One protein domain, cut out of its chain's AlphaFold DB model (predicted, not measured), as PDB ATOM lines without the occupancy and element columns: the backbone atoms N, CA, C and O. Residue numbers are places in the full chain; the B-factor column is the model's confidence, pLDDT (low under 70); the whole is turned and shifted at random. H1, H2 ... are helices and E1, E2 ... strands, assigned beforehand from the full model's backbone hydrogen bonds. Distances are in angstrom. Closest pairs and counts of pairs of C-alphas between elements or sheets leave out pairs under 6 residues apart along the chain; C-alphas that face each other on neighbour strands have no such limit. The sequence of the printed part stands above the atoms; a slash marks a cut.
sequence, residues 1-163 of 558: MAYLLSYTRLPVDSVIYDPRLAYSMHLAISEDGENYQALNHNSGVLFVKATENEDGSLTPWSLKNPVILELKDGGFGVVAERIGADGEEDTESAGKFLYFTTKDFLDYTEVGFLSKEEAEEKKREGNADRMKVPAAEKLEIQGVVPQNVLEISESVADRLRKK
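AT A GLANCE: This is residues 1 to 163 of the 558 residues of a protein of Blautia sp. AF17-9LB (UniProt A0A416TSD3). Two twisted antiparallel sheets form a sandwich that is only partly face to face, with edge strand E3 of the four-stranded sheet E3 E4 E5 E6 packed on E1 and E7 of the three-stranded sheet E2 E1 E7. H2 covers a face of the larger sheet, H3 lies over E2 and E1 of the smaller, and short H1 grazes both. The printed part has 163 residues, with elements E1 H1 E2 E3 E4 E5 E6 H2 E7 H3 along the chain; the class is mixed, helices and strands, though under half of the residues are in named elements. The whole is compact, with a radius of gyration of the C-alphas of 15.4 A and spans of 50 by 39 by 27 A.

HOW THE PARTS SIT: The largest sheet is a meander, each strand the antiparallel neighbour of the one before: E3, residues 61 to 70, E4, 76 to 84, E5, 96 to 102, and E6, 108 to 115, each successive pair a hairpin. It is strongly twisted; E3 bends by 68 degrees at residue 65 and E6 by 52 degrees at residue 112. Within hydrogen-bond range are N 67 and O 79, 2.8 A, N 78 and O 100, 2.9 A, and N 99 and O 112, 2.8 A. H2, residues 116 to 125, is on one face of this sheet, making two layers, a helix on one face of a sheet; the closest C-alphas of H2 and E5 are those of Lys 116 and Lys 96, 5.7 A apart. The sandwich, two sheets face to face, is completed by E2, residues 26 to 30, E1, 2 to 9, and E7, 144 to 152, in that order, antiparallel. N 5 and O 28, 2.8 A, and N 4 and O 150, 2.8 A, are within hydrogen-bond range. E7 bends by 69 degrees at residue 147. The closest C-alphas of E3 and E7 are those of Val 67 and Asn 148, 5.5 A apart; E1 and E4 are apart. H3, residues 154 to 163, is on the sheet E2 E1 E7, again two layers, at a height over the sheet of 9.9 A; it runs slantwise to the strands, at 52 degrees to E2 on the local plane. H1, residues 19 to 22, only grazes both sheets. Every O i to N i+4 pair is within hydrogen-bond range in H2 and H3; H1 is too short for such a pair.

IN THESE COORDINATES: E3 and E4 each measure 25.2 A from first to last C-alpha, E1 22.0 A, E7 20.5 A, E6 20.0 A, E5 19.9 A, H2 14.3 A, H3 14.1 A, E2 13.9 A and H1 4.7 A. E1 begins at C-alpha 2, (41.186, 28.276, -33.113), E3 at C-alpha 61, (33.822, -1.282, -39.877), and H3 ends at C-alpha 163, (39.006, 22.642, -47.741).

THE WHOLE: The C-alphas farthest apart are those of Asp 32 and Asp 55, 51.3 A. The long links are E2 to E3, E4 to E5 and H2 to E7; in the first, residues 51 to 52 pair antiparallel with 58 to 59. The printed part has no cut, its mean pLDDT is 94.9, and no printed residue is under 70.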
ATOM      1  N   MET A   1      44.487  31.589 -33.361       87.56
ATOM      2  CA  MET A   1      44.375  30.291 -32.658       87.56
ATOM      3  C   MET A   1      42.908  29.969 -32.704       87.56
ATOM      4  O   MET A   1      42.118  30.881 -32.487       87.56
ATOM      5  N   ALA A   2      42.566  28.727 -33.012       96.25
ATOM      6  CA  ALA A   2      41.186  28.276 -33.113       96.25
ATOM      7  C   ALA A   2      41.013  26.973 -32.331       96.25
ATOM      8  O   ALA A   2      41.993  26.340 -31.927       96.25
ATOM      9  N   TYR A   3      39.769  26.562 -32.139       97.38
ATOM     10  CA  TYR A   3      39.402  25.359 -31.412       97.38
ATOM     11  C   TYR A   3      38.741  24.375 -32.367       97.38
ATOM     12  O   TYR A   3      37.767  24.709 -33.041       97.38
ATOM     13  N   LEU A   4      39.285  23.164 -32.430       98.25
ATOM     14  CA  LEU A   4      38.775  22.076 -33.248       98.25
ATOM     15  C   LEU A   4      38.065  21.072 -32.345       98.25
ATOM     16  O   LEU A   4      38.680  20.516 -31.438       98.25
ATOM     17  N   LEU A   5      36.780  20.852 -32.589       98.56
ATOM     18  CA  LEU A   5      35.965  19.842 -31.930       98.56
ATOM     19  C   LEU A   5      35.928  18.578 -32.793       98.56
ATOM     20  O   LEU A   5      35.479  18.642 -33.938       98.56
ATOM     21  N   SER A   6      36.326  17.436 -32.233       98.56
ATOM     22  CA  SER A   6      36.020  16.115 -32.780       98.56
ATOM     23  C   SER A   6      34.723  15.570 -32.189       98.56
ATOM     24  O   SER A   6      34.405  15.750 -31.003       98.56
ATOM     25  N   TYR A   7      33.951  14.894 -33.031       98.62
ATOM     26  CA  TYR A   7      32.705  14.257 -32.629       98.62
ATOM     27  C   TYR A   7      32.364  13.080 -33.543       98.62
ATOM     28  O   TYR A   7      32.911  12.951 -34.634       98.62
ATOM     29  N   THR A   8      31.461  12.221 -33.078       97.94
ATOM     30  CA  THR A   8      30.653  11.345 -33.943       97.94
ATOM     31  C   THR A   8      29.218  11.858 -33.962       97.94
ATOM     32  O   THR A   8      28.883  12.798 -33.235       97.94
ATOM     33  N   ARG A   9      28.333  11.240 -34.749       95.12
ATOM     34  CA  ARG A   9      26.913  11.607 -34.781       95.12
ATOM     35  C   ARG A   9      25.992  10.480 -34.316       95.12
ATOM     36  O   ARG A   9      26.305   9.297 -34.435       95.12
ATOM     37  N   LEU A  10      24.820  10.865 -33.814       93.69
ATOM     38  CA  LEU A  10      23.643  10.002 -33.766       93.69
ATOM     39  C   LEU A  10      23.007   9.939 -35.171       93.69
ATOM     40  O   LEU A  10      22.893  10.987 -35.819       93.69
ATOM     41  N   PRO A  11      22.553   8.761 -35.634       89.88
ATOM     42  CA  PRO A  11      21.905   8.594 -36.937       89.88
ATOM     43  C   PRO A  11      20.450   9.100 -36.893       89.88
ATOM     44  O   PRO A  11      19.501   8.326 -36.807       89.88
ATOM     45  N   VAL A  12      20.267  10.422 -36.869       83.06
ATOM     46  CA  VAL A  12      18.952  11.076 -36.682       83.06
ATOM     47  C   VAL A  12      18.149  11.274 -37.971       83.06
ATOM     48  O   VAL A  12      16.961  11.568 -37.896       83.06
ATOM     49  N   ASP A  13      18.778  11.099 -39.133       80.12
ATOM     50  CA  ASP A  13      18.148  11.177 -40.453       80.12
ATOM     51  C   ASP A  13      18.682  10.036 -41.320       80.12
ATOM     52  O   ASP A  13      19.494  10.228 -42.221       80.12
ATOM     53  N   SER A  14      18.302   8.808 -40.967       80.31
ATOM     54  CA  SER A  14      18.879   7.600 -41.563       80.31
ATOM     55  C   SER A  14      18.556   7.438 -43.048       80.31
ATOM     56  O   SER A  14      19.172   6.604 -43.695       80.31
ATOM     57  N   VAL A  15      17.613   8.218 -43.591       84.75
ATOM     58  CA  VAL A  15      17.333   8.216 -45.032       84.75
ATOM     59  C   VAL A  15      18.500   8.838 -45.794       84.75
ATOM     60  O   VAL A  15      18.896   8.297 -46.813       84.75
ATOM     61  N   ILE A  16      19.087   9.933 -45.308       85.00
ATOM     62  CA  ILE A  16      20.199  10.622 -45.998       85.00
ATOM     63  C   ILE A  16      21.552  10.442 -45.298       85.00
ATOM     64  O   ILE A  16      22.593  10.790 -45.852       85.00
ATOM     65  N   TYR A  17      21.549   9.977 -44.047       88.38
ATOM     66  CA  TYR A  17      22.731   9.897 -43.196       88.38
ATOM     67  C   TYR A  17      22.678   8.694 -42.240       88.38
ATOM     68  O   TYR A  17      22.428   8.812 -41.037       88.38
ATOM     69  N   ASP A  18      22.911   7.525 -42.831       90.94
ATOM     70  CA  ASP A  18      22.954   6.197 -42.210       90.94
ATOM     71  C   ASP A  18      24.004   6.061 -41.070       90.94
ATOM     72  O   ASP A  18      25.005   6.791 -41.062       90.94
ATOM     73  N   PRO A  19      23.823   5.133 -40.101       93.88
ATOM     74  CA  PRO A  19      24.845   4.694 -39.147       93.88
ATOM     75  C   PRO A  19      26.295   4.632 -39.644       93.88
ATOM     76  O   PRO A  19      27.159   5.187 -38.965       93.88
ATOM     77  N   ARG A  20      26.587   4.052 -40.814       93.94
ATOM     78  CA  ARG A  20      27.957   3.953 -41.367       93.94
ATOM     79  C   ARG A  20      28.576   5.313 -41.672       93.94
ATOM     80  O   ARG A  20      29.795   5.476 -41.641       93.94
ATOM     81  N   LEU A  21      27.734   6.311 -41.944       95.44
ATOM     82  CA  LEU A  21      28.139   7.704 -42.114       95.44
ATOM     83  C   LEU A  21      28.210   8.444 -40.773       95.44
ATOM     84  O   LEU A  21      29.064   9.316 -40.587       95.44
ATOM     85  N   ALA A  22      27.323   8.122 -39.831       96.31
ATOM     86  CA  ALA A  22      27.260   8.733 -38.502       96.31
ATOM     87  C   ALA A  22      28.398   8.293 -37.571       96.31
ATOM     88  O   ALA A  22      28.932   9.114 -36.820       96.31
ATOM     89  N   TYR A  23      28.806   7.030 -37.658       97.31
ATOM     90  CA  TYR A  23      29.899   6.424 -36.899       97.31
ATOM     91  C   TYR A  23      31.239   6.557 -37.631       97.31
ATOM     92  O   TYR A  23      31.991   5.609 -37.853       97.31
ATOM     93  N   SER A  24      31.526   7.799 -37.987       97.88
ATOM     94  CA  SER A  24      32.798   8.291 -38.499       97.88
ATOM     95  C   SER A  24      33.226   9.480 -37.636       97.88
ATOM     96  O   SER A  24      32.463   9.928 -36.774       97.88
ATOM     97  N   MET A  25      34.451   9.976 -37.806       98.62
ATOM     98  CA  MET A  25      34.840  11.216 -37.132       98.62
ATOM     99  C   MET A  25      34.405  12.408 -37.973       98.62
ATOM    100  O   MET A  25      34.718  12.493 -39.162       98.62
ATOM    101  N   HIS A  26      33.770  13.361 -37.310       98.62
ATOM    102  CA  HIS A  26      33.407  14.673 -37.816       98.62
ATOM    103  C   HIS A  26      34.244  15.745 -37.126       98.62
ATOM    104  O   HIS A  26      34.785  15.527 -36.036       98.62
ATOM    105  N   LEU A  27      34.314  16.921 -37.749       98.69
ATOM    106  CA  LEU A  27      35.028  18.072 -37.215       98.69
ATOM    107  C   LEU A  27      34.151  19.319 -37.234       98.69
ATOM    108  O   LEU A  27      33.389  19.550 -38.171       98.69
ATOM    109  N   ALA A  28      34.280  20.135 -36.196       98.62
ATOM    110  CA  ALA A  28      33.707  21.471 -36.142       98.62
ATOM    111  C   ALA A  28      34.753  22.454 -35.626       98.62
ATOM    112  O   ALA A  28      35.587  22.097 -34.794       98.62
ATOM    113  N   ILE A  29      34.712  23.690 -36.109       98.06
ATOM    114  CA  ILE A  29      35.709  24.709 -35.789       98.06
ATOM    115  C   ILE A  29      35.081  25.906 -35.081       98.06
ATOM    116  O   ILE A  29      33.944  26.274 -35.365       98.06
ATOM    117  N   SER A  30      35.821  26.509 -34.155       97.31
ATOM    118  CA  SER A  30      35.396  27.678 -33.387       97.31
ATOM    119  C   SER A  30      36.547  28.664 -33.190       97.31
ATOM    120  O   SER A  30      37.695  28.261 -33.004       97.31
ATOM    121  N   GLU A  31      36.240  29.960 -33.205       96.06
ATOM    122  CA  GLU A  31      37.204  31.034 -32.908       96.06
ATOM    123  C   GLU A  31      37.193  31.452 -31.435       96.06
ATOM    124  O   GLU A  31      38.213  31.890 -30.907       96.06
ATOM    125  N   ASP A  32      36.053  31.302 -30.761       93.75
ATOM    126  CA  ASP A  32      35.839  31.723 -29.373       93.75
ATOM    127  C   ASP A  32      35.802  30.550 -28.380       93.75
ATOM    128  O   ASP A  32      35.840  30.758 -27.167       93.75
ATOM    129  N   GLY A  33      35.762  29.314 -28.885       91.75
ATOM    130  CA  GLY A  33      35.663  28.091 -28.095       91.75
ATOM    131  C   GLY A  33      34.249  27.806 -27.582       91.75
ATOM    132  O   GLY A  33      34.067  26.840 -26.834       91.75
ATOM    133  N   GLU A  34      33.259  28.608 -27.981       90.25
ATOM    134  CA  GLU A  34      31.854  28.493 -27.581       90.25
ATOM    135  C   GLU A  34      30.955  28.163 -28.777       90.25
ATOM    136  O   GLU A  34      30.164  27.221 -28.703       90.25
ATOM    137  N   ASN A  35      31.110  28.889 -29.886       94.06
ATOM    138  CA  ASN A  35      30.309  28.749 -31.097       94.06
ATOM    139  C   ASN A  35      31.081  27.933 -32.136       94.06
ATOM    140  O   ASN A  35      32.101  28.389 -32.659       94.06
ATOM    141  N   TYR A  36      30.609  26.718 -32.421       97.44
ATOM    142  CA  TYR A  36      31.251  25.796 -33.358       97.44
ATOM    143  C   TYR A  36      30.461  25.685 -34.658       97.44
ATOM    144  O   TYR A  36      29.267  25.393 -34.642       97.44
ATOM    145  N   GLN A  37      31.158  25.839 -35.781       97.62
ATOM    146  CA  GLN A  37      30.644  25.570 -37.117       97.62
ATOM    147  C   GLN A  37      31.069  24.164 -37.550       97.62
ATOM    148  O   GLN A  37      32.263  23.866 -37.595       97.62
ATOM    149  N   ALA A  38      30.103  23.303 -37.875       98.12
ATOM    150  CA  ALA A  38      30.393  21.997 -38.462       98.12
ATOM    151  C   ALA A  38      31.092  22.153 -39.820       98.12
ATOM    152  O   ALA A  38      30.694  22.981 -40.640       98.12
ATOM    153  N   LEU A  39      32.117  21.339 -40.055       98.25
ATOM    154  CA  LEU A  39      32.821  21.254 -41.331       98.25
ATOM    155  C   LEU A  39      32.217  20.137 -42.197       98.25
ATOM    156  O   LEU A  39      31.498  19.267 -41.699       98.25
ATOM    157  N   ASN A  40      32.519  20.164 -43.495       97.44
ATOM    158  CA  ASN A  40      32.157  19.145 -44.480       97.44
ATOM    159  C   ASN A  40      30.656  18.814 -44.493       97.44
ATOM    160  O   ASN A  40      30.278  17.651 -44.412       97.44
ATOM    161  N   HIS A  41      29.775  19.821 -44.487       96.19
ATOM    162  CA  HIS A  41      28.311  19.625 -44.441       96.19
ATOM    163  C   HIS A  41      27.802  18.819 -43.235       96.19
ATOM    164  O   HIS A  41      26.716  18.226 -43.279       96.19
ATOM    165  N   ASN A  42      28.566  18.793 -42.132       96.75
ATOM    166  CA  ASN A  42      28.336  17.903 -40.988       96.75
ATOM    167  C   ASN A  42      28.409  16.404 -41.377       96.75
ATOM    168  O   ASN A  42      27.701  15.561 -40.811       96.75
ATOM    169  N   SER A  43      29.261  16.086 -42.353       96.19
ATOM    170  CA  SER A  43      29.598  14.742 -42.826       96.19
ATOM    171  C   SER A  43      30.982  14.308 -42.338       96.19
ATOM    172  O   SER A  43      31.822  15.131 -41.968       96.19
ATOM    173  N   GLY A  44      31.201  12.994 -42.283       97.25
ATOM    174  CA  GLY A  44      32.439  12.415 -41.769       97.25
ATOM    175  C   GLY A  44      33.658  12.832 -42.589       97.25
ATOM    176  O   GLY A  44      33.559  13.041 -43.796       97.25
ATOM    177  N   VAL A  45      34.813  12.929 -41.934       97.81
ATOM    178  CA  VAL A  45      36.116  13.219 -42.562       97.81
ATOM    179  C   VAL A  45      37.155  12.122 -42.316       97.81
ATOM    180  O   VAL A  45      38.206  12.104 -42.948       97.81
ATOM    181  N   LEU A  46      36.871  11.177 -41.418       98.12
ATOM    182  CA  LEU A  46      37.696   9.993 -41.199       98.12
ATOM    183  C   LEU A  46      36.802   8.781 -40.972       98.12
ATOM    184  O   LEU A  46      35.988   8.750 -40.045       98.12
ATOM    185  N   PHE A  47      37.017   7.777 -41.813       97.62
ATOM    186  CA  PHE A  47      36.307   6.509 -41.829       97.62
ATOM    187  C   PHE A  47      37.296   5.361 -41.639       97.62
ATOM    188  O   PHE A  47      38.459   5.458 -42.029       97.62
ATOM    189  N   VAL A  48      36.819   4.267 -41.050       95.88
ATOM    190  CA  VAL A  48      37.596   3.030 -40.918       95.88
ATOM    191  C   VAL A  48      37.457   2.228 -42.208       95.88
ATOM    192  O   VAL A  48      36.361   2.146 -42.765       95.88
ATOM    193  N   LYS A  49      38.560   1.642 -42.678       95.69
ATOM    194  CA  LYS A  49      38.535   0.722 -43.818       95.69
ATOM    195  C   LYS A  49      37.992  -0.645 -43.398       95.69
ATOM    196  O   LYS A  49      38.255  -1.136 -42.300       95.69
ATOM    197  N   ALA A  50      37.260  -1.279 -44.300       96.31
ATOM    198  CA  ALA A  50      36.845  -2.663 -44.199       96.31
ATOM    199  C   ALA A  50      38.070  -3.587 -44.165       96.31
ATOM    200  O   ALA A  50      39.117  -3.288 -44.739       96.31
ATOM    201  N   THR A  51      37.939  -4.733 -43.503       95.44
ATOM    202  CA  THR A  51      38.966  -5.782 -43.530       95.44
ATOM    203  C   THR A  51      38.634  -6.794 -44.615       95.44
ATOM    204  O   THR A  51      37.498  -7.254 -44.702       95.44
ATOM    205  N   GLU A  52      39.620  -7.155 -45.430       95.31
ATOM    206  CA  GLU A  52      39.471  -8.216 -46.422       95.31
ATOM    207  C   GLU A  52      39.589  -9.599 -45.767       95.31
ATOM    208  O   GLU A  52      40.528  -9.879 -45.018       95.31
ATOM    209  N   ASN A  53      38.610 -10.456 -46.046       94.88
ATOM    210  CA  ASN A  53      38.543 -11.835 -45.578       94.88
ATOM    211  C   ASN A  53      39.348 -12.762 -46.507       94.88
ATOM    212  O   ASN A  53      39.629 -12.421 -47.653       94.88
ATOM    213  N   GLU A  54      39.661 -13.983 -46.057       94.12
ATOM    214  CA  GLU A  54      40.417 -14.970 -46.859       94.12
ATOM    215  C   GLU A  54      39.754 -15.317 -48.205       94.12
ATOM    216  O   GLU A  54      40.434 -15.727 -49.144       94.12
ATOM    217  N   ASP A  55      38.433 -15.155 -48.305       91.50
ATOM    218  CA  ASP A  55      37.658 -15.398 -49.524       91.50
ATOM    219  C   ASP A  55      37.496 -14.159 -50.426       91.50
ATOM    220  O   ASP A  55      36.718 -14.198 -51.378       91.50
ATOM    221  N   GLY A  56      38.199 -13.063 -50.120       91.75
ATOM    222  CA  GLY A  56      38.181 -11.804 -50.869       91.75
ATOM    223  C   GLY A  56      37.003 -10.879 -50.547       91.75
ATOM    224  O   GLY A  56      36.976  -9.742 -51.014       91.75
ATOM    225  N   SER A  57      36.024 -11.329 -49.754       93.12
ATOM    226  CA  SER A  57      34.928 -10.457 -49.314       93.12
ATOM    227  C   SER A  57      35.390  -9.444 -48.267       93.12
ATOM    228  O   SER A  57      36.385  -9.659 -47.577       93.12
ATOM    229  N   LEU A  58      34.643  -8.352 -48.116       95.69
ATOM    230  CA  LEU A  58      34.968  -7.282 -47.178       95.69
ATOM    231  C   LEU A  58      34.072  -7.329 -45.935       95.69
ATOM    232  O   LEU A  58      32.853  -7.461 -46.038       95.69
ATOM    233  N   THR A  59      34.680  -7.169 -44.762       95.62
ATOM    234  CA  THR A  59      33.990  -6.952 -43.484       95.62
ATOM    235  C   THR A  59      34.035  -5.459 -43.149       95.62
ATOM    236  O   THR A  59      35.127  -4.942 -42.897       95.62
ATOM    237  N   PRO A  60      32.898  -4.743 -43.177       96.12
ATOM    238  CA  PRO A  60      32.862  -3.298 -42.994       96.12
ATOM    239  C   PRO A  60      32.997  -2.934 -41.511       96.12
ATOM    240  O   PRO A  60      32.514  -3.654 -40.636       96.12
ATOM    241  N   TRP A  61      33.609  -1.785 -41.234       96.69
ATOM    242  CA  TRP A  61      33.822  -1.282 -39.877       96.69
ATOM    243  C   TRP A  61      33.465   0.196 -39.772       96.69
ATOM    244  O   TRP A  61      33.393   0.922 -40.762       96.69
ATOM    245  N   SER A  62      33.255   0.649 -38.544       97.38
ATOM    246  CA  SER A  62      33.024   2.052 -38.209       97.38
ATOM    247  C   SER A  62      33.816   2.436 -36.961       97.38
ATOM    248  O   SER A  62      34.498   1.595 -36.363       97.38
ATOM    249  N   LEU A  63      33.757   3.710 -36.568       97.50
ATOM    250  CA  LEU A  63      34.397   4.194 -35.348       97.50
ATOM    251  C   LEU A  63      33.450   4.967 -34.429       97.50
ATOM    252  O   LEU A  63      32.479   5.593 -34.855       97.50
ATOM    253  N   LYS A  64      33.779   4.961 -33.139       96.25
ATOM    254  CA  LYS A  64      33.175   5.813 -32.110       96.25
ATOM    255  C   LYS A  64      34.252   6.445 -31.242       96.25
ATOM    256  O   LYS A  64      35.408   6.031 -31.238       96.25
ATOM    257  N   ASN A  65      33.837   7.469 -30.505       96.31
ATOM    258  CA  ASN A  65      34.660   8.167 -29.528       96.31
ATOM    259  C   ASN A  65      36.029   8.649 -30.065       96.31
ATOM    260  O   ASN A  65      37.051   8.384 -29.429       96.31
ATOM    261  N   PRO A  66      36.085   9.333 -31.231       98.06
ATOM    262  CA  PRO A  66      37.339   9.841 -31.770       98.06
ATOM    263  C   PRO A  66      37.903  10.965 -30.899       98.06
ATOM    264  O   PRO A  66      37.310  12.039 -30.768       98.06
ATOM    265  N   VAL A  67      39.090  10.727 -30.355       98.44
ATOM    266  CA  VAL A  67      39.866  11.686 -29.574       98.44
ATOM    267  C   VAL A  67      41.045  12.174 -30.409       98.44
ATOM    268  O   VAL A  67      41.947  11.396 -30.732       98.44
ATOM    269  N   ILE A  68      41.041  13.460 -30.747       98.44
ATOM    270  CA  ILE A  68      42.134  14.145 -31.441       98.44
ATOM    271  C   ILE A  68      43.199  14.613 -30.446       98.44
ATOM    272  O   ILE A  68      42.895  15.057 -29.334       98.44
ATOM    273  N   LEU A  69      44.463  14.503 -30.848       96.75
ATOM    274  CA  LEU A  69      45.609  14.793 -29.988       96.75
ATOM    275  C   LEU A  69      46.782  15.388 -30.775       96.75
ATOM    276  O   LEU A  69      46.957  15.108 -31.959       96.75
ATOM    277  N   GLU A  70      47.593  16.209 -30.115       96.25
ATOM    278  CA  GLU A  70      48.796  16.822 -30.690       96.25
ATOM    279  C   GLU A  70      49.991  15.856 -30.627       96.25
ATOM    280  O   GLU A  70      50.199  15.164 -29.627       96.25
ATOM    281  N   LEU A  71      50.808  15.812 -31.680       95.94
ATOM    282  CA  LEU A  71      52.042  15.027 -31.712       95.94
ATOM    283  C   LEU A  71      53.275  15.923 -31.573       95.94
ATOM    284  O   LEU A  71      53.330  17.045 -32.068       95.94
ATOM    285  N   LYS A  72      54.329  15.386 -30.944       90.94
ATOM    286  CA  LYS A  72      55.601  16.101 -30.703       90.94
ATOM    287  C   LYS A  72      56.312  16.546 -31.988       90.94
ATOM    288  O   LYS A  72      57.181  17.410 -31.928       90.94
ATOM    289  N   ASP A  73      55.983  15.941 -33.126       89.75
ATOM    290  CA  ASP A  73      56.540  16.257 -34.443       89.75
ATOM    291  C   ASP A  73      55.732  17.327 -35.206       89.75
ATOM    292  O   ASP A  73      55.989  17.563 -36.388       89.75
ATOM    293  N   GLY A  74      54.748  17.956 -34.550       88.06
ATOM    294  CA  GLY A  74      53.872  18.972 -35.134       88.06
ATOM    295  C   GLY A  74      52.719  18.414 -35.974       88.06
ATOM    296  O   GLY A  74      52.017  19.197 -36.606       88.06
ATOM    297  N   GLY A  75      52.536  17.088 -36.021       95.62
ATOM    298  CA  GLY A  75      51.325  16.462 -36.555       95.62
ATOM    299  C   GLY A  75      50.247  16.249 -35.489       95.62
ATOM    300  O   GLY A  75      50.353  16.717 -34.355       95.62
ATOM    301  N   PHE A  76      49.234  15.467 -35.849       98.06
ATOM    302  CA  PHE A  76      48.125  15.100 -34.977       98.06
ATOM    303  C   PHE A  76      47.879  13.594 -35.006       98.06
ATOM    304  O   PHE A  76      48.194  12.905 -35.981       98.06
ATOM    305  N   GLY A  77      47.312  13.086 -33.919       98.12
ATOM    306  CA  GLY A  77      46.818  11.723 -33.814       98.12
ATOM    307  C   GLY A  77      45.307  11.696 -33.628       98.12
ATOM    308  O   GLY A  77      44.712  12.665 -33.153       98.12
ATOM    309  N   VAL A  78      44.700  10.562 -33.966       98.56
ATOM    310  CA  VAL A  78      43.314  10.246 -33.609       98.56
ATOM    311  C   VAL A  78      43.299   8.880 -32.946       98.56
ATOM    312  O   VAL A  78      43.805   7.917 -33.519       98.56
ATOM    313  N   VAL A  79      42.735   8.796 -31.745       98.44
ATOM    314  CA  VAL A  79      42.457   7.533 -31.052       98.44
ATOM    315  C   VAL A  79      40.954   7.312 -31.072       98.44
ATOM    316  O   VAL A  79      40.216   8.195 -30.647       98.44
ATOM    317  N   ALA A  80      40.492   6.159 -31.541       98.12
ATOM    318  CA  ALA A  80      39.064   5.856 -31.625       98.12
ATOM    319  C   ALA A  80      38.772   4.392 -31.278       98.12
ATOM    320  O   ALA A  80      39.646   3.527 -31.349       98.12
ATOM    321  N   GLU A  81      37.531   4.104 -30.911       97.19
ATOM    322  CA  GLU A  81      37.034   2.738 -30.746       97.19
ATOM    323  C   GLU A  81      36.555   2.219 -32.102       97.19
ATOM    324  O   GLU A  81      35.764   2.897 -32.761       97.19
ATOM    325  N   ARG A  82      37.013   1.031 -32.522       97.31
ATOM    326  CA  ARG A  82      36.424   0.342 -33.677       97.31
ATOM    327  C   ARG A  82      35.123  -0.316 -33.243       97.31
ATOM    328  O   ARG A  82      35.046  -0.886 -32.158       97.31
ATOM    329  N   ILE A  83      34.117  -0.241 -34.097       96.94
ATOM    330  CA  ILE A  83      32.809  -0.856 -33.888       96.94
ATOM    331  C   ILE A  83      32.348  -1.541 -35.177       96.94
ATOM    332  O   ILE A  83      32.887  -1.261 -36.254       96.94
ATOM    333  N   GLY A  84      31.337  -2.406 -35.070       96.38
ATOM    334  CA  GLY A  84      30.613  -2.929 -36.229       96.38
ATOM    335  C   GLY A  84      30.041  -1.795 -37.084       96.38
ATOM    336  O   GLY A  84      29.763  -0.706 -36.575       96.38
ATOM    337  N   ALA A  85      29.913  -2.035 -38.389       93.06
ATOM    338  CA  ALA A  85      29.540  -1.008 -39.362       93.06
ATOM    339  C   ALA A  85      28.242  -0.265 -39.008       93.06
ATOM    340  O   ALA A  85      28.167   0.949 -39.174       93.06
ATOM    341  N   ASP A  86      27.260  -0.967 -38.445       92.44
ATOM    342  CA  ASP A  86      25.941  -0.409 -38.148       92.44
ATOM    343  C   ASP A  86      25.813  -0.018 -36.655       92.44
ATOM    344  O   ASP A  86      24.749   0.362 -36.153       92.44
ATOM    345  N   GLY A  87      26.944  -0.008 -35.939       93.00
ATOM    346  CA  GLY A  87      27.082   0.470 -34.567       93.00
ATOM    347  C   GLY A  87      27.202  -0.613 -33.503       93.00
ATOM    348  O   GLY A  87      27.196  -0.264 -32.315       93.00
ATOM    349  N   GLU A  88      27.284  -1.880 -33.908       95.50
ATOM    350  CA  GLU A  88      27.437  -3.041 -33.034       95.50
ATOM    351  C   GLU A  88      28.786  -3.058 -32.310       95.50
ATOM    352  O   GLU A  88      29.756  -2.418 -32.711       95.50
ATOM    353  N   GLU A  89      28.867  -3.825 -31.225       93.19
ATOM    354  CA  GLU A  89      30.124  -4.018 -30.506       93.19
ATOM    355  C   GLU A  89      31.102  -4.873 -31.327       93.19
ATOM    356  O   GLU A  89      30.764  -5.970 -31.771       93.19
ATOM    357  N   ASP A  90      32.337  -4.392 -31.483       93.38
ATOM    358  CA  ASP A  90      33.433  -5.189 -32.027       93.38
ATOM    359  C   ASP A  90      34.112  -5.989 -30.907       93.38
ATOM    360  O   ASP A  90      34.959  -5.492 -30.157       93.38
ATOM    361  N   THR A  91      33.759  -7.267 -30.810       90.31
ATOM    362  CA  THR A  91      34.366  -8.170 -29.822       90.31
ATOM    363  C   THR A  91      35.807  -8.574 -30.157       90.31
ATOM    364  O   THR A  91      36.533  -9.015 -29.263       90.31
ATOM    365  N   GLU A  92      36.263  -8.406 -31.404       88.50
ATOM    366  CA  GLU A  92      37.606  -8.804 -31.855       88.50
ATOM    367  C   GLU A  92      38.683  -7.814 -31.403       88.50
ATOM    368  O   GLU A  92      39.817  -8.202 -31.094       88.50
ATOM    369  N   SER A  93      38.331  -6.529 -31.345       88.38
ATOM    370  CA  SER A  93      39.218  -5.466 -30.870       88.38
ATOM    371  C   SER A  93      38.916  -5.011 -29.442       88.38
ATOM    372  O   SER A  93      39.455  -3.999 -29.000       88.38
ATOM    373  N   ALA A  94      38.129  -5.777 -28.677       88.56
ATOM    374  CA  ALA A  94      37.769  -5.439 -27.302       88.56
ATOM    375  C   ALA A  94      38.998  -5.052 -26.449       88.56
ATOM    376  O   ALA A  94      39.945  -5.825 -26.277       88.56
ATOM    377  N   GLY A  95      38.979  -3.831 -25.903       86.44
ATOM    378  CA  GLY A  95      40.076  -3.273 -25.102       86.44
ATOM    379  C   GLY A  95      41.260  -2.712 -25.905       86.44
ATOM    380  O   GLY A  95      42.257  -2.315 -25.297       86.44
ATOM    381  N   LYS A  96      41.157  -2.662 -27.237       95.69
ATOM    382  CA  LYS A  96      42.094  -1.997 -28.145       95.69
ATOM    383  C   LYS A  96      41.434  -0.783 -28.802       95.69
ATOM    384  O   LYS A  96      40.216  -0.705 -28.905       95.69
ATOM    385  N   PHE A  97      42.257   0.149 -29.266       97.81
ATOM    386  CA  PHE A  97      41.814   1.390 -29.899       97.81
ATOM    387  C   PHE A  97      42.524   1.575 -31.231       97.81
ATOM    388  O   PHE A  97      43.733   1.361 -31.313       97.81
ATOM    389  N   LEU A  98      41.793   1.991 -32.258       97.88
ATOM    390  CA  LEU A  98      42.388   2.422 -33.515       97.88
ATOM    391  C   LEU A  98      43.224   3.675 -33.283       97.88
ATOM    392  O   LEU A  98      42.829   4.565 -32.524       97.88
ATOM    393  N   TYR A  99      44.358   3.749 -33.969       98.31
ATOM    394  CA  TYR A  99      45.225   4.908 -33.963       98.31
ATOM    395  C   TYR A  99      45.554   5.347 -35.385       98.31
ATOM    396  O   TYR A  99      46.090   4.584 -36.189       98.31
ATOM    397  N   PHE A 100      45.259   6.612 -35.657       98.38
ATOM    398  CA  PHE A 100      45.560   7.283 -36.912       98.38
ATOM    399  C   PHE A 100      46.531   8.430 -36.666       98.38
ATOM    400  O   PHE A 100      46.566   9.014 -35.580       98.38
ATOM    401  N   THR A 101      47.280   8.793 -37.700       97.81
ATOM    402  CA  THR A 101      48.068  10.029 -37.728       97.81
ATOM    403  C   THR A 101      47.661  10.890 -38.911       97.81
ATOM    404  O   THR A 101      47.226  10.381 -39.942       97.81
ATOM    405  N   THR A 102      47.782  12.201 -38.751       97.56
ATOM    406  CA  THR A 102      47.498  13.188 -39.792       97.56
ATOM    407  C   THR A 102      48.404  14.403 -39.622       97.56
ATOM    408  O   THR A 102      48.925  14.664 -38.535       97.56
ATOM    409  N   LYS A 103      48.627  15.149 -40.704       95.50
ATOM    410  CA  LYS A 103      49.336  16.435 -40.658       95.50
ATOM    411  C   LYS A 103      48.386  17.631 -40.625       95.50
ATOM    412  O   LYS A 103      48.786  18.679 -40.130       95.50
ATOM    413  N   ASP A 104      47.159  17.481 -41.117       94.38
ATOM    414  CA  ASP A 104      46.240  18.605 -41.333       94.38
ATOM    415  C   ASP A 104      44.748  18.265 -41.172       94.38
ATOM    416  O   ASP A 104      43.918  19.128 -41.431       94.38
ATOM    417  N   PHE A 105      44.400  17.048 -40.735       97.31
ATOM    418  CA  PHE A 105      43.025  16.534 -40.639       97.31
ATOM    419  C   PHE A 105      42.256  16.459 -41.973       97.31
ATOM    420  O   PHE A 105      41.032  16.360 -41.979       97.31
ATOM    421  N   LEU A 106      42.957  16.481 -43.107       95.25
ATOM    422  CA  LEU A 106      42.367  16.247 -44.431       95.25
ATOM    423  C   LEU A 106      42.775  14.887 -44.998       95.25
ATOM    424  O   LEU A 106      42.078  14.325 -45.841       95.25
ATOM    425  N   ASP A 107      43.897  14.356 -44.515       93.75
ATOM    426  CA  ASP A 107      44.425  13.053 -44.884       93.75
ATOM    427  C   ASP A 107      44.899  12.272 -43.661       93.75
ATOM    428  O   ASP A 107      45.556  12.829 -42.777       93.75
ATOM    429  N   TYR A 108      44.587  10.982 -43.614       95.88
ATOM    430  CA  TYR A 108      44.813  10.142 -42.448       95.88
ATOM    431  C   TYR A 108      45.558   8.872 -42.831       95.88
ATOM    432  O   TYR A 108      45.265   8.225 -43.831       95.88
ATOM    433  N   THR A 109      46.516   8.490 -41.995       95.12
ATOM    434  CA  THR A 109      47.200   7.202 -42.084       95.12
ATOM    435  C   THR A 109      46.817   6.364 -40.879       95.12
ATOM    436  O   THR A 109      47.108   6.747 -39.742       95.12
ATOM    437  N   GLU A 110      46.180   5.221 -41.123       95.62
ATOM    438  CA  GLU A 110      45.956   4.212 -40.092       95.62
ATOM    439  C   GLU A 110      47.293   3.578 -39.697       95.62
ATOM    440  O   GLU A 110      48.026   3.058 -40.536       95.62
ATOM    441  N   VAL A 111      47.629   3.652 -38.411       96.81
ATOM    442  CA  VAL A 111      48.851   3.052 -37.855       96.81
ATOM    443  C   VAL A 111      48.567   1.649 -37.316       96.81
ATOM    444  O   VAL A 111      49.454   0.797 -37.312       96.81
ATOM    445  N   GLY A 112      47.336   1.409 -36.859       96.12
ATOM    446  CA  GLY A 112      46.871   0.130 -36.331       96.12
ATOM    447  C   GLY A 112      46.238   0.278 -34.949       96.12
ATOM    448  O   GLY A 112      45.670   1.319 -34.620       96.12
ATOM    449  N   PHE A 113      46.342  -0.770 -34.131       97.56
ATOM    450  CA  PHE A 113      45.725  -0.819 -32.805       97.56
ATOM    451  C   PHE A 113      46.701  -0.497 -31.673       97.56
ATOM    452  O   PHE A 113      47.830  -0.982 -31.655       97.56
ATOM    453  N   LEU A 114      46.206   0.237 -30.681       97.94
ATOM    454  CA  LEU A 114      46.829   0.450 -29.378       97.94
ATOM    455  C   LEU A 114      46.113  -0.382 -28.315       97.94
ATOM    456  O   LEU A 114      44.892  -0.543 -28.360       97.94
ATOM    457  N   SER A 115      46.854  -0.862 -27.320       97.19
ATOM    458  CA  SER A 115      46.267  -1.286 -26.046       97.19
ATOM    459  C   SER A 115      45.616  -0.103 -25.321       97.19
ATOM    460  O   SER A 115      45.886   1.065 -25.614       97.19
ATOM    461  N   LYS A 116      44.775  -0.398 -24.330       95.75
ATOM    462  CA  LYS A 116      44.177   0.629 -23.474       95.75
ATOM    463  C   LYS A 116      45.231   1.508 -22.795       95.75
ATOM    464  O   LYS A 116      45.073   2.724 -22.761       95.75
ATOM    465  N   GLU A 117      46.299   0.917 -22.267       96.81
ATOM    466  CA  GLU A 117      47.370   1.654 -21.594       96.81
ATOM    467  C   GLU A 117      48.096   2.604 -22.555       96.81
ATOM    468  O   GLU A 117      48.309   3.769 -22.214       96.81
ATOM    469  N   GLU A 118      48.415   2.135 -23.765       97.44
ATOM    470  CA  GLU A 118      49.054   2.952 -24.805       97.44
ATOM    471  C   GLU A 118      48.135   4.083 -25.283       97.44
ATOM    472  O   GLU A 118      48.587   5.214 -25.459       97.44
ATOM    473  N   ALA A 119      46.837   3.814 -25.456       96.69
ATOM    474  CA  ALA A 119      45.851   4.823 -25.836       96.69
ATOM    475  C   ALA A 119      45.746   5.944 -24.784       96.69
ATOM    476  O   ALA A 119      45.790   7.127 -25.127       96.69
ATOM    477  N   GLU A 120      45.668   5.592 -23.499       95.25
ATOM    478  CA  GLU A 120      45.624   6.563 -22.397       95.25
ATOM    479  C   GLU A 120      46.948   7.327 -22.224       95.25
ATOM    480  O   GLU A 120      46.965   8.498 -21.833       95.25
ATOM    481  N   GLU A 121      48.083   6.697 -22.530       96.00
ATOM    482  CA  GLU A 121      49.368   7.393 -22.612       96.00
ATOM    483  C   GLU A 121      49.371   8.425 -23.749       96.00
ATOM    484  O   GLU A 121      49.670   9.594 -23.496       96.00
ATOM    485  N   LYS A 122      48.944   8.047 -24.962       95.69
ATOM    486  CA  LYS A 122      48.853   8.958 -26.117       95.69
ATOM    487  C   LYS A 122      47.955  10.160 -25.848       95.69
ATOM    488  O   LYS A 122      48.369  11.288 -26.110       95.69
ATOM    489  N   LYS A 123      46.759   9.943 -25.290       95.31
ATOM    490  CA  LYS A 123      45.818  11.025 -24.940       95.31
ATOM    491  C   LYS A 123      46.440  12.025 -23.962       95.31
ATOM    492  O   LYS A 123      46.321  13.236 -24.149       95.31
ATOM    493  N   ARG A 124      47.161  11.524 -22.953       93.12
ATOM    494  CA  ARG A 124      47.843  12.350 -21.946       93.12
ATOM    495  C   ARG A 124      49.008  13.143 -22.531       93.12
ATOM    496  O   ARG A 124      49.171  14.311 -22.190       93.12
ATOM    497  N   GLU A 125      49.821  12.519 -23.382       93.00
ATOM    498  CA  GLU A 125      50.946  13.190 -24.043       93.00
ATOM    499  C   GLU A 125      50.484  14.257 -25.043       93.00
ATOM    500  O   GLU A 125      51.114  15.308 -25.139       93.00
ATOM    501  N   GLY A 126      49.394  13.989 -25.763       91.06
ATOM    502  CA  GLY A 126      48.876  14.847 -26.828       91.06
ATOM    503  C   GLY A 126      47.767  15.805 -26.402       91.06
ATOM    504  O   GLY A 126      47.008  16.271 -27.246       91.06
ATOM    505  N   ASN A 127      47.680  16.123 -25.106       88.31
ATOM    506  CA  ASN A 127      46.839  17.199 -24.572       88.31
ATOM    507  C   ASN A 127      45.319  17.030 -24.775       88.31
ATOM    508  O   ASN A 127      44.599  18.028 -24.752       88.31
ATOM    509  N   ALA A 128      44.826  15.794 -24.907       86.06
ATOM    510  CA  ALA A 128      43.432  15.508 -25.262       86.06
ATOM    511  C   ALA A 128      42.387  16.106 -24.295       86.06
ATOM    512  O   ALA A 128      41.337  16.566 -24.741       86.06
ATOM    513  N   ASP A 129      42.696  16.157 -22.993       85.88
ATOM    514  CA  ASP A 129      41.761  16.581 -21.933       85.88
ATOM    515  C   ASP A 129      41.980  18.027 -21.449       85.88
ATOM    516  O   ASP A 129      41.495  18.421 -20.385       85.88
ATOM    517  N   ARG A 130      42.765  18.840 -22.173       85.75
ATOM    518  CA  ARG A 130      43.073  20.213 -21.727       85.75
ATOM    519  C   ARG A 130      41.882  21.161 -21.810       85.75
ATOM    520  O   ARG A 130      41.820  22.118 -21.038       85.75
ATOM    521  N   MET A 131      40.977  20.919 -22.752       89.81
ATOM    522  CA  MET A 131      39.869  21.812 -23.064       89.81
ATOM    523  C   MET A 131      38.547  21.234 -22.575       89.81
ATOM    524  O   MET A 131      38.317  20.027 -22.589       89.81
ATOM    525  N   LYS A 132      37.642  22.118 -22.150       89.38
ATOM    526  CA  LYS A 132      36.289  21.716 -21.776       89.38
ATOM    527  C   LYS A 132      35.497  21.387 -23.038       89.38
ATOM    528  O   LYS A 132      35.286  22.261 -23.872       89.38
ATOM    529  N   VAL A 133      34.992  20.163 -23.118       93.38
ATOM    530  CA  VAL A 133      34.082  19.745 -24.187       93.38
ATOM    531  C   VAL A 133      32.718  20.432 -23.989       93.38
ATOM    532  O   VAL A 133      32.150  20.348 -22.889       93.38
ATOM    533  N   PRO A 134      32.186  21.152 -24.995       92.56
ATOM    534  CA  PRO A 134      30.848  21.729 -24.931       92.56
ATOM    535  C   PRO A 134      29.775  20.648 -24.766       92.56
ATOM    536  O   PRO A 134      29.897  19.544 -25.288       92.56
ATOM    537  N   ALA A 135      28.702  20.975 -24.045       92.69
ATOM    538  CA  ALA A 135      27.545  20.089 -23.956       92.69
ATOM    539  C   ALA A 135      26.808  20.059 -25.305       92.69
ATOM    540  O   ALA A 135      26.669  21.107 -25.939       92.69
ATOM    541  N   ALA A 136      26.327  18.888 -25.725       93.19
ATOM    542  CA  ALA A 136      25.709  18.699 -27.038       93.19
ATOM    543  C   ALA A 136      24.516  19.640 -27.276       93.19
ATOM    544  O   ALA A 136      24.355  20.148 -28.378       93.19
ATOM    545  N   GLU A 137      23.727  19.955 -26.241       91.88
ATOM    546  CA  GLU A 137      22.548  20.827 -26.364       91.88
ATOM    547  C   GLU A 137      22.903  22.301 -26.607       91.88
ATOM    548  O   GLU A 137      22.022  23.105 -26.906       91.88
ATOM    549  N   LYS A 138      24.178  22.674 -26.437       92.00
ATOM    550  CA  LYS A 138      24.687  24.021 -26.731       92.00
ATOM    551  C   LYS A 138      25.272  24.145 -28.131       92.00
ATOM    552  O   LYS A 138      25.557  25.255 -28.559       92.00
ATOM    553  N   LEU A 139      25.509  23.023 -28.799       93.25
ATOM    554  CA  LEU A 139      26.047  22.995 -30.147       93.25
ATOM    555  C   LEU A 139      24.869  23.002 -31.120       93.25
ATOM    556  O   LEU A 139      24.031  22.103 -31.091       93.25
ATOM    557  N   GLU A 140      24.816  23.979 -32.020       94.12
ATOM    558  CA  GLU A 140      23.820  24.038 -33.103       94.12
ATOM    559  C   GLU A 140      24.173  23.061 -34.248       94.12
ATOM    560  O   GLU A 140      24.077  23.379 -35.429       94.12
ATOM    561  N   ILE A 141      24.616  21.846 -33.899       95.81
ATOM    562  CA  ILE A 141      25.078  20.808 -34.828       95.81
ATOM    563  C   ILE A 141      24.191  19.574 -34.675       95.81
ATOM    564  O   ILE A 141      24.165  18.906 -33.640       95.81
ATOM    565  N   GLN A 142      23.462  19.237 -35.737       94.38
ATOM    566  CA  GLN A 142      22.487  18.152 -35.718       94.38
ATOM    567  C   GLN A 142      23.134  16.787 -35.412       94.38
ATOM    568  O   GLN A 142      23.987  16.294 -36.158       94.38
ATOM    569  N   GLY A 143      22.653  16.137 -34.348       95.12
ATOM    570  CA  GLY A 143      23.055  14.785 -33.956       95.12
ATOM    571  C   GLY A 143      24.453  14.688 -33.344       95.12
ATOM    572  O   GLY A 143      24.953  13.579 -33.216       95.12
ATOM    573  N   VAL A 144      25.094  15.804 -32.992       97.38
ATOM    574  CA  VAL A 144      26.463  15.828 -32.454       97.38
ATOM    575  C   VAL A 144      26.620  14.995 -31.175       97.38
ATOM    576  O   VAL A 144      25.830  15.103 -30.237       97.38
ATOM    577  N   VAL A 145      27.681  14.190 -31.123       97.62
ATOM    578  CA  VAL A 145      28.159  13.476 -29.931       97.62
ATOM    579  C   VAL A 145      29.605  13.922 -29.677       97.62
ATOM    580  O   VAL A 145      30.544  13.297 -30.184       97.62
ATOM    581  N   PRO A 146      29.799  15.053 -28.969       97.75
ATOM    582  CA  PRO A 146      31.097  15.707 -28.847       97.75
ATOM    583  C   PRO A 146      32.061  14.893 -27.982       97.75
ATOM    584  O   PRO A 146      31.652  14.328 -26.967       97.75
ATOM    585  N   GLN A 147      33.342  14.859 -28.363       96.88
ATOM    586  CA  GLN A 147      34.344  14.019 -27.691       96.88
ATOM    587  C   GLN A 147      35.431  14.803 -26.948       96.88
ATOM    588  O   GLN A 147      35.855  14.383 -25.879       96.88
ATOM    589  N   ASN A 148      35.850  15.960 -27.459       97.88
ATOM    590  CA  ASN A 148      37.228  16.161 -27.903       97.88
ATOM    591  C   ASN A 148      37.451  17.581 -28.426       97.88
ATOM    592  O   ASN A 148      37.057  17.833 -29.551       97.88
ATOM    593  N   VAL A 149      38.056  18.509 -27.669       97.75
ATOM    594  CA  VAL A 149      38.471  19.818 -28.212       97.75
ATOM    595  C   VAL A 149      39.987  19.961 -28.160       97.75
ATOM    596  O   VAL A 149      40.592  19.780 -27.102       97.75
ATOM    597  N   LEU A 150      40.584  20.349 -29.285       96.81
ATOM    598  CA  LEU A 150      42.003  20.660 -29.412       96.81
ATOM    599  C   LEU A 150      42.190  22.114 -29.857       96.81
ATOM    600  O   LEU A 150      41.520  22.586 -30.772       96.81
ATOM    601  N   GLU A 151      43.118  22.825 -29.222       95.81
ATOM    602  CA  GLU A 151      43.556  24.134 -29.704       95.81
ATOM    603  C   GLU A 151      44.509  23.939 -30.892       95.81
ATOM    604  O   GLU A 151      45.495  23.207 -30.791       95.81
ATOM    605  N   ILE A 152      44.218  24.585 -32.018       96.00
ATOM    606  CA  ILE A 152      44.991  24.479 -33.258       96.00
ATOM    607  C   ILE A 152      45.491  25.852 -33.717       96.00
ATOM    608  O   ILE A 152      44.936  26.908 -33.384       96.00
ATOM    609  N   SER A 153      46.572  25.847 -34.500       95.69
ATOM    610  CA  SER A 153      47.106  27.073 -35.087       95.69
ATOM    611  C   SER A 153      46.127  27.676 -36.096       95.69
ATOM    612  O   SER A 153      45.332  26.972 -36.721       95.69
ATOM    613  N   GLU A 154      46.234  28.990 -36.314       95.81
ATOM    614  CA  GLU A 154      45.385  29.663 -37.305       95.81
ATOM    615  C   GLU A 154      45.610  29.131 -38.723       95.81
ATOM    616  O   GLU A 154      44.683  29.075 -39.514       95.81
ATOM    617  N   SER A 155      46.826  28.685 -39.044       95.69
ATOM    618  CA  SER A 155      47.127  28.131 -40.366       95.69
ATOM    619  C   SER A 155      46.422  26.795 -40.619       95.69
ATOM    620  O   SER A 155      45.986  26.545 -41.739       95.69
ATOM    621  N   VAL A 156      46.307  25.933 -39.599       96.88
ATOM    622  CA  VAL A 156      45.554  24.670 -39.708       96.88
ATOM    623  C   VAL A 156      44.060  24.972 -39.798       96.88
ATOM    624  O   VAL A 156      43.372  24.419 -40.649       96.88
ATOM    625  N   ALA A 157      43.580  25.903 -38.972       97.62
ATOM    626  CA  ALA A 157      42.190  26.344 -38.968       97.62
ATOM    627  C   ALA A 157      41.751  26.923 -40.322       97.62
ATOM    628  O   ALA A 157      40.730  26.517 -40.871       97.62
ATOM    629  N   ASP A 158      42.539  27.842 -40.881       97.69
ATOM    630  CA  ASP A 158      42.324  28.431 -42.205       97.69
ATOM    631  C   ASP A 158      42.305  27.353 -43.294       97.69
ATOM    632  O   ASP A 158      41.358  27.289 -44.073       97.69
ATOM    633  N   ARG A 159      43.277  26.428 -43.301       97.50
ATOM    634  CA  ARG A 159      43.300  25.325 -44.275       97.50
ATOM    635  C   ARG A 159      42.051  24.444 -44.185       97.50
ATOM    636  O   ARG A 159      41.498  24.100 -45.224       97.50
ATOM    637  N   LEU A 160      41.582  24.114 -42.981       98.12
ATOM    638  CA  LEU A 160      40.356  23.331 -42.794       98.12
ATOM    639  C   LEU A 160      39.118  24.056 -43.319       98.12
ATOM    640  O   LEU A 160      38.326  23.446 -44.033       98.12
ATOM    641  N   ARG A 161      38.972  25.356 -43.032       98.12
ATOM    642  CA  ARG A 161      37.864  26.164 -43.571       98.12
ATOM    643  C   ARG A 161      37.881  26.165 -45.099       98.12
ATOM    644  O   ARG A 161      36.861  25.887 -45.708       98.12
ATOM    645  N   LYS A 162      39.046  26.396 -45.709       98.00
ATOM    646  CA  LYS A 162      39.218  26.443 -47.171       98.00
ATOM    647  C   LYS A 162      38.953  25.113 -47.876       98.00
ATOM    648  O   LYS A 162      38.667  25.105 -49.062       98.00
ATOM    649  N   LYS A 163      39.106  23.991 -47.168       97.44
ATOM    650  CA  LYS A 163      39.006  22.642 -47.741       97.44
ATOM    651  C   LYS A 163      37.694  21.933 -47.426       97.44
ATOM    652  O   LYS A 163      37.324  21.040 -48.173       97.44
TER     653      LYS A 163